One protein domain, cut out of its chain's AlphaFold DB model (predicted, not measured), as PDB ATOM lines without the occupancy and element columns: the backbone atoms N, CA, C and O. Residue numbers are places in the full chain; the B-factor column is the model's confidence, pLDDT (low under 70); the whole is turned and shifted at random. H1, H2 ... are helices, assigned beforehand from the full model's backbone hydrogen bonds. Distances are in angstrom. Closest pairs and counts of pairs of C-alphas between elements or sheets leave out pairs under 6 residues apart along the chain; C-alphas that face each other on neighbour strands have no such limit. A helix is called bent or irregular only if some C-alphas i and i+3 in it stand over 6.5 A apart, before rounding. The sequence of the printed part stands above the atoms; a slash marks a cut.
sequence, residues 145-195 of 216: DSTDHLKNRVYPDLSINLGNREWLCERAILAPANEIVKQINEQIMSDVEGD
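This is residues 145 to 195 of the 216 residues of the protein "ATP-dependent DNA helicase" of Eumeta variegata (UniProt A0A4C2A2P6). Four helices lie along a winding path with few contacts between them: the longest, H4, crosses over one end of H1, and the two short helices H2 and H3 make a turn at the far end. The path goes out through H1 and H2, turns at H3, comes back through the stretch of residues 170 to 177, and goes out again along H4 to a short tail of residues 190 to 195. The printed part has 51 residues with four named helices, in the order H1, H2, H3, H4, and no named strand; the class is all helix. The whole is compact by its radius of gyration of the C-alphas, 11.1 A, and its C-alphas span 28 by 24 by 19 A along their three main axes.

H4, residues 178 to 189, is near H1, residues 147 to 154. The two are close but not clearly touching, with 2 pairs of C-alphas within 8 A; the closest C-alphas are those of Thr 147 and Ile 184, 7.4 A apart. They run the same way at a steep tilt of 68 degrees, only just short of about perpendicular. H1 is close to but not clearly touching H2, residues 158 to 161, with the C-alphas of Asn 152 and Leu 158 closest at 8.0 A. H2 is in turn close to but not clearly touching H3, residues 165 to 169, where the C-alphas of Asn 161 and Trp 167 are closest at 7.0 A. H1 and H3 are apart, H2 and H4 are apart, and so are H3 and H4. In H1, H3 and H4 every backbone O i to N i+4 pair is within hydrogen-bond range; H2 is too short for such a pair, and its 1 pair of O i and N i+3 is within range.

H4 has 12 residues and measures 15.9 A from C-alpha 178 at (-53.460, -39.860, 16.220) to C-alpha 189 at (-40.352, -34.247, 23.315). H1 has 8 residues and measures 10.5 A, beginning with C-alpha 147 at (-52.084, -27.294, 24.306). H3 has 5 residues and H2 has 4. No helix is bent or irregular.

The two C-alphas farthest apart are those of Asp 145 and Asp 195, 31.5 A, which are also the first and last printed. The printed part has no cut. The links from H1 to H2 and from H2 to H3 are tight, with 3 residues each; the link from H3 to H4 is short, with 8 residues, and no link is long. The mean pLDDT of the printed part is 91.6, and no printed residue is under 70.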
ATOM      1  N   ASP A 145     -57.288 -23.422  27.419       89.06
ATOM      2  CA  ASP A 145     -57.344 -22.587  26.219       89.06
ATOM      3  C   ASP A 145     -56.260 -22.929  25.187       89.06
ATOM      4  O   ASP A 145     -56.336 -22.490  24.040       89.06
ATOM      5  N   SER A 146     -55.256 -23.719  25.575       91.69
ATOM      6  CA  SER A 146     -54.143 -24.102  24.709       91.69
ATOM      7  C   SER A 146     -53.540 -25.457  25.079       91.69
ATOM      8  O   SER A 146     -53.639 -25.931  26.216       91.69
ATOM      9  N   THR A 147     -52.858 -26.064  24.108       89.56
ATOM     10  CA  THR A 147     -52.084 -27.294  24.306       89.56
ATOM     11  C   THR A 147     -50.924 -27.088  25.280       89.56
ATOM     12  O   THR A 147     -50.662 -27.967  26.096       89.56
ATOM     13  N   ASP A 148     -50.277 -25.919  25.274       90.00
ATOM     14  CA  ASP A 148     -49.201 -25.605  26.223       90.00
ATOM     15  C   ASP A 148     -49.711 -25.539  27.664       90.00
ATOM     16  O   ASP A 148     -49.078 -26.065  28.581       90.00
ATOM     17  N   HIS A 149     -50.893 -24.955  27.872       92.62
ATOM     18  CA  HIS A 149     -51.536 -24.951  29.182       92.62
ATOM     19  C   HIS A 149     -51.908 -26.378  29.616       92.62
ATOM     20  O   HIS A 149     -51.653 -26.748  30.763       92.62
ATOM     21  N   LEU A 150     -52.430 -27.217  28.710       93.38
ATOM     22  CA  LEU A 150     -52.678 -28.635  28.996       93.38
ATOM     23  C   LEU A 150     -51.390 -29.366  29.404       93.38
ATOM     24  O   LEU A 150     -51.375 -30.062  30.420       93.38
ATOM     25  N   LYS A 151     -50.311 -29.180  28.635       91.94
ATOM     26  CA  LYS A 151     -48.994 -29.777  28.873       91.94
ATOM     27  C   LYS A 151     -48.468 -29.406  30.253       91.94
ATOM     28  O   LYS A 151     -48.220 -30.300  31.052       91.94
ATOM     29  N   ASN A 152     -48.377 -28.115  30.560       91.44
ATOM     30  CA  ASN A 152     -47.846 -27.631  31.840       91.44
ATOM     31  C   ASN A 152     -48.700 -28.069  33.033       91.44
ATOM     32  O   ASN A 152     -48.211 -28.181  34.153       91.44
ATOM     33  N   ARG A 153     -49.987 -28.326  32.799       91.88
ATOM     34  CA  ARG A 153     -50.901 -28.807  33.823       91.88
ATOM     35  C   ARG A 153     -50.743 -30.298  34.111       91.88
ATOM     36  O   ARG A 153     -50.824 -30.694  35.270       91.88
ATOM     37  N   VAL A 154     -50.558 -31.119  33.078       93.62
ATOM     38  CA  VAL A 154     -50.382 -32.573  33.233       93.62
ATOM     39  C   VAL A 154     -48.944 -32.910  33.623       93.62
ATOM     40  O   VAL A 154     -48.736 -33.720  34.521       93.62
ATOM     41  N   TYR A 155     -47.968 -32.244  33.009       93.56
ATOM     42  CA  TYR A 155     -46.533 -32.426  33.214       93.56
ATOM     43  C   TYR A 155     -45.865 -31.131  33.729       93.56
ATOM     44  O   TYR A 155     -45.067 -30.525  33.011       93.56
ATOM     45  N   PRO A 156     -46.178 -30.673  34.958       92.75
ATOM     46  CA  PRO A 156     -45.521 -29.505  35.541       92.75
ATOM     47  C   PRO A 156     -44.027 -29.765  35.766       92.75
ATOM     48  O   PRO A 156     -43.645 -30.837  36.233       92.75
ATOM     49  N   ASP A 157     -43.187 -28.776  35.455       91.38
ATOM     50  CA  ASP A 157     -41.733 -28.848  35.647       91.38
ATOM     51  C   ASP A 157     -41.115 -30.133  35.063       91.38
ATOM     52  O   ASP A 157     -40.333 -30.827  35.720       91.38
ATOM     53  N   LEU A 158     -41.510 -30.486  33.831       90.44
ATOM     54  CA  LEU A 158     -41.120 -31.737  33.175       90.44
ATOM     55  C   LEU A 158     -39.605 -31.977  33.239       90.44
ATOM     56  O   LEU A 158     -39.189 -33.058  33.645       90.44
ATOM     57  N   SER A 159     -38.791 -30.964  32.932       87.44
ATOM     58  CA  SER A 159     -37.322 -31.054  32.942       87.44
ATOM     59  C   SER A 159     -36.744 -31.526  34.282       87.44
ATOM     60  O   SER A 159     -35.774 -32.281  34.307       87.44
ATOM     61  N   ILE A 160     -37.370 -31.147  35.398       90.00
ATOM     62  CA  ILE A 160     -36.958 -31.543  36.751       90.00
ATOM     63  C   ILE A 160     -37.398 -32.983  37.052       90.00
ATOM     64  O   ILE A 160     -36.689 -33.730  37.727       90.00
ATOM     65  N   ASN A 161     -38.566 -33.390  36.548       91.62
ATOM     66  CA  ASN A 161     -39.213 -34.652  36.906       91.62
ATOM     67  C   ASN A 161     -38.949 -35.815  35.936       91.62
ATOM     68  O   ASN A 161     -39.351 -36.938  36.234       91.62
ATOM     69  N   LEU A 162     -38.249 -35.600  34.816       87.38
ATOM     70  CA  LEU A 162     -37.960 -36.638  33.811       87.38
ATOM     71  C   LEU A 162     -37.300 -37.904  34.389       87.38
ATOM     72  O   LEU A 162     -37.561 -39.009  33.919       87.38
ATOM     73  N   GLY A 163     -36.467 -37.766  35.425       88.62
ATOM     74  CA  GLY A 163     -35.836 -38.906  36.103       88.62
ATOM     75  C   GLY A 163     -36.755 -39.664  37.073       88.62
ATOM     76  O   GLY A 163     -36.390 -40.735  37.558       88.62
ATOM     77  N   ASN A 164     -37.939 -39.129  37.383       93.75
ATOM     78  CA  ASN A 164     -38.866 -39.697  38.353       93.75
ATOM     79  C   ASN A 164     -39.915 -40.579  37.663       93.75
ATOM     80  O   ASN A 164     -40.950 -40.119  37.179       93.75
ATOM     81  N   ARG A 165     -39.661 -41.891  37.673       93.19
ATOM     82  CA  ARG A 165     -40.559 -42.884  37.070       93.19
ATOM     83  C   ARG A 165     -41.959 -42.882  37.688       93.19
ATOM     84  O   ARG A 165     -42.930 -43.019  36.954       93.19
ATOM     85  N   GLU A 166     -42.071 -42.761  39.011       94.56
ATOM     86  CA  GLU A 166     -43.374 -42.787  39.694       94.56
ATOM     87  C   GLU A 166     -44.226 -41.590  39.274       94.56
ATOM     88  O   GLU A 166     -45.385 -41.756  38.905       94.56
ATOM     89  N   TRP A 167     -43.610 -40.411  39.193       94.38
ATOM     90  CA  TRP A 167     -44.267 -39.201  38.710       94.38
ATOM     91  C   TRP A 167     -44.742 -39.332  37.255       94.38
ATOM     92  O   TRP A 167     -45.874 -38.965  36.940       94.38
ATOM     93  N   LEU A 168     -43.921 -39.898  36.364       92.38
ATOM     94  CA  LEU A 168     -44.292 -40.082  34.957       92.38
ATOM     95  C   LEU A 168     -45.463 -41.061  34.778       92.38
ATOM     96  O   LEU A 168     -46.346 -40.813  33.960       92.38
ATOM     97  N   CYS A 169     -45.492 -42.158  35.540       93.06
ATOM     98  CA  CYS A 169     -46.494 -43.217  35.382       93.06
ATOM     99  C   CYS A 169     -47.921 -42.809  35.785       93.06
ATOM    100  O   CYS A 169     -48.876 -43.459  35.368       93.06
ATOM    101  N   GLU A 170     -48.086 -41.754  36.577       92.62
ATOM    102  CA  GLU A 170     -49.397 -41.270  37.032       92.62
ATOM    103  C   GLU A 170     -50.096 -40.339  36.027       92.62
ATOM    104  O   GLU A 170     -51.194 -39.847  36.293       92.62
ATOM    105  N   ARG A 171     -49.457 -40.034  34.892       93.38
ATOM    106  CA  ARG A 171     -49.867 -38.951  33.990       93.38
ATOM    107  C   ARG A 171     -50.007 -39.441  32.557       93.38
ATOM    108  O   ARG A 171     -49.157 -40.164  32.044       93.38
ATOM    109  N   ALA A 172     -51.065 -38.993  31.890       95.19
ATOM    110  CA  ALA A 172     -51.287 -39.241  30.474       95.19
ATOM    111  C   ALA A 172     -52.112 -38.109  29.856       95.19
ATOM    112  O   ALA A 172     -53.004 -37.555  30.500       95.19
ATOM    113  N   ILE A 173     -51.844 -37.809  28.585       94.62
ATOM    114  CA  ILE A 173     -52.702 -36.966  27.749       94.62
ATOM    115  C   ILE A 173     -53.359 -37.865  26.705       94.62
ATOM    116  O   ILE A 173     -52.682 -38.574  25.964       94.62
ATOM    117  N   LEU A 174     -54.688 -37.832  26.650       94.19
ATOM    118  CA  LEU A 174     -55.476 -38.530  25.640       94.19
ATOM    119  C   LEU A 174     -56.003 -37.509  24.632       94.19
ATOM    120  O   LEU A 174     -56.487 -36.447  25.017       94.19
ATOM    121  N   ALA A 175     -55.938 -37.846  23.347       94.00
ATOM    122  CA  ALA A 175     -56.488 -37.025  22.275       94.00
ATOM    123  C   ALA A 175     -57.313 -37.888  21.307       94.00
ATOM    124  O   ALA A 175     -57.025 -39.075  21.140       94.00
ATOM    125  N   PRO A 176     -58.342 -37.316  20.654       90.56
ATOM    126  CA  PRO A 176     -59.282 -38.084  19.835       90.56
ATOM    127  C   PRO A 176     -58.687 -38.596  18.513       90.56
ATOM    128  O   PRO A 176     -59.249 -39.507  17.910       90.56
ATOM    129  N   ALA A 177     -57.579 -38.017  18.039       93.06
ATOM    130  CA  ALA A 177     -56.956 -38.372  16.767       93.06
ATOM    131  C   ALA A 177     -55.442 -38.554  16.910       93.06
ATOM    132  O   ALA A 177     -54.778 -37.751  17.564       93.06
ATOM    133  N   ASN A 178     -54.897 -39.555  16.214       93.44
ATOM    134  CA  ASN A 178     -53.460 -39.860  16.220       93.44
ATOM    135  C   ASN A 178     -52.596 -38.680  15.753       93.44
ATOM    136  O   ASN A 178     -51.486 -38.519  16.243       93.44
ATOM    137  N   GLU A 179     -53.102 -37.850  14.839       95.38
ATOM    138  CA  GLU A 179     -52.397 -36.646  14.383       95.38
ATOM    139  C   GLU A 179     -52.217 -35.632  15.524       95.38
ATOM    140  O   GLU A 179     -51.132 -35.096  15.717       95.38
ATOM    141  N   ILE A 180     -53.252 -35.433  16.348       93.31
ATOM    142  CA  ILE A 180     -53.180 -34.557  17.526       93.31
ATOM    143  C   ILE A 180     -52.256 -35.174  18.583       93.31
ATOM    144  O   ILE A 180     -51.439 -34.467  19.164       93.31
ATOM    145  N   VAL A 181     -52.339 -36.495  18.805       94.69
ATOM    146  CA  VAL A 181     -51.407 -37.217  19.694       94.69
ATOM    147  C   VAL A 181     -49.961 -36.991  19.252       94.69
ATOM    148  O   VAL A 181     -49.112 -36.681  20.081       94.69
ATOM    149  N   LYS A 182     -49.685 -37.111  17.950       94.81
ATOM    150  CA  LYS A 182     -48.354 -36.897  17.381       94.81
ATOM    151  C   LYS A 182     -47.859 -35.474  17.641       94.81
ATOM    152  O   LYS A 182     -46.765 -35.323  18.167       94.81
ATOM    153  N   GLN A 183     -48.682 -34.465  17.360       93.81
ATOM    154  CA  GLN A 183     -48.336 -33.058  17.593       93.81
ATOM    155  C   GLN A 183     -48.020 -32.773  19.068       93.81
ATOM    156  O   GLN A 183     -47.018 -32.132  19.369       93.81
ATOM    157  N   ILE A 184     -48.840 -33.279  19.996       94.00
ATOM    158  CA  ILE A 184     -48.610 -33.116  21.442       94.00
ATOM    159  C   ILE A 184     -47.321 -33.823  21.867       94.00
ATOM    160  O   ILE A 184     -46.522 -33.254  22.607       94.00
ATOM    161  N   ASN A 185     -47.097 -35.050  21.391       94.19
ATOM    162  CA  ASN A 185     -45.885 -35.798  21.708       94.19
ATOM    163  C   ASN A 185     -44.634 -35.081  21.192       94.19
ATOM    164  O   ASN A 185     -43.666 -34.975  21.932       94.19
ATOM    165  N   GLU A 186     -44.651 -34.551  19.969       92.69
ATOM    166  CA  GLU A 186     -43.535 -33.777  19.412       92.69
ATOM    167  C   GLU A 186     -43.244 -32.516  20.242       92.69
ATOM    168  O   GLU A 186     -42.084 -32.248  20.546       92.69
ATOM    169  N   GLN A 187     -44.283 -31.795  20.680       91.00
ATOM    170  CA  GLN A 187     -44.146 -30.622  21.556       91.00
ATOM    171  C   GLN A 187     -43.589 -30.957  22.944       91.00
ATOM    172  O   GLN A 187     -42.834 -30.176  23.511       91.00
ATOM    173  N   ILE A 188     -43.976 -32.093  23.526       91.69
ATOM    174  CA  ILE A 188     -43.437 -32.531  24.820       91.69
ATOM    175  C   ILE A 188     -41.987 -32.982  24.653       91.69
ATOM    176  O   ILE A 188     -41.134 -32.620  25.455       91.69
ATOM    177  N   MET A 189     -41.696 -33.746  23.597       90.06
ATOM    178  CA  MET A 189     -40.352 -34.247  23.315       90.06
ATOM    179  C   MET A 189     -39.356 -33.121  23.020       90.06
ATOM    180  O   MET A 189     -38.185 -33.277  23.347       90.06
ATOM    181  N   SER A 190     -39.792 -31.981  22.463       88.69
ATOM    182  CA  SER A 190     -38.910 -30.822  22.262       88.69
ATOM    183  C   SER A 190     -38.451 -30.152  23.561       88.69
ATOM    184  O   SER A 190     -37.446 -29.448  23.542       88.69
ATOM    185  N   ASP A 191     -39.159 -30.376  24.674       85.88
ATOM    186  CA  ASP A 191     -38.807 -29.833  25.993       85.88
ATOM    187  C   ASP A 191     -37.872 -30.767  26.787       85.88
ATOM    188  O   ASP A 191     -37.423 -30.425  27.884       85.88
ATOM    189  N   VAL A 192     -37.599 -31.968  26.266       87.44
ATOM    190  CA  VAL A 192     -36.748 -32.971  26.913       87.44
ATOM    191  C   VAL A 192     -35.293 -32.747  26.511       87.44
ATOM    192  O   VAL A 192     -34.932 -32.862  25.343       87.44
ATOM    193  N   GLU A 193     -34.433 -32.474  27.492       84.00
ATOM    194  CA  GLU A 193     -32.989 -32.365  27.274       84.00
ATOM    195  C   GLU A 193     -32.359 -33.765  27.169       84.00
ATOM    196  O   GLU A 193     -32.381 -34.548  28.120       84.00
ATOM    197  N   GLY A 194     -31.792 -34.097  26.007       84.12
ATOM    198  CA  GLY A 194     -31.107 -35.370  25.788       84.12
ATOM    199  C   GLY A 194     -30.730 -35.615  24.330       84.12
ATOM    200  O   GLY A 194     -31.116 -34.864  23.433       84.12
ATOM    201  N   ASP A 195     -29.971 -36.683  24.095       87.31
ATOM    202  CA  ASP A 195     -29.603 -37.098  22.743       87.31
ATOM    203  C   ASP A 195     -30.816 -37.681  22.007       87.31
ATOM    204  O   ASP A 195     -31.498 -38.585  22.498       87.31
TER     205      ASP A 195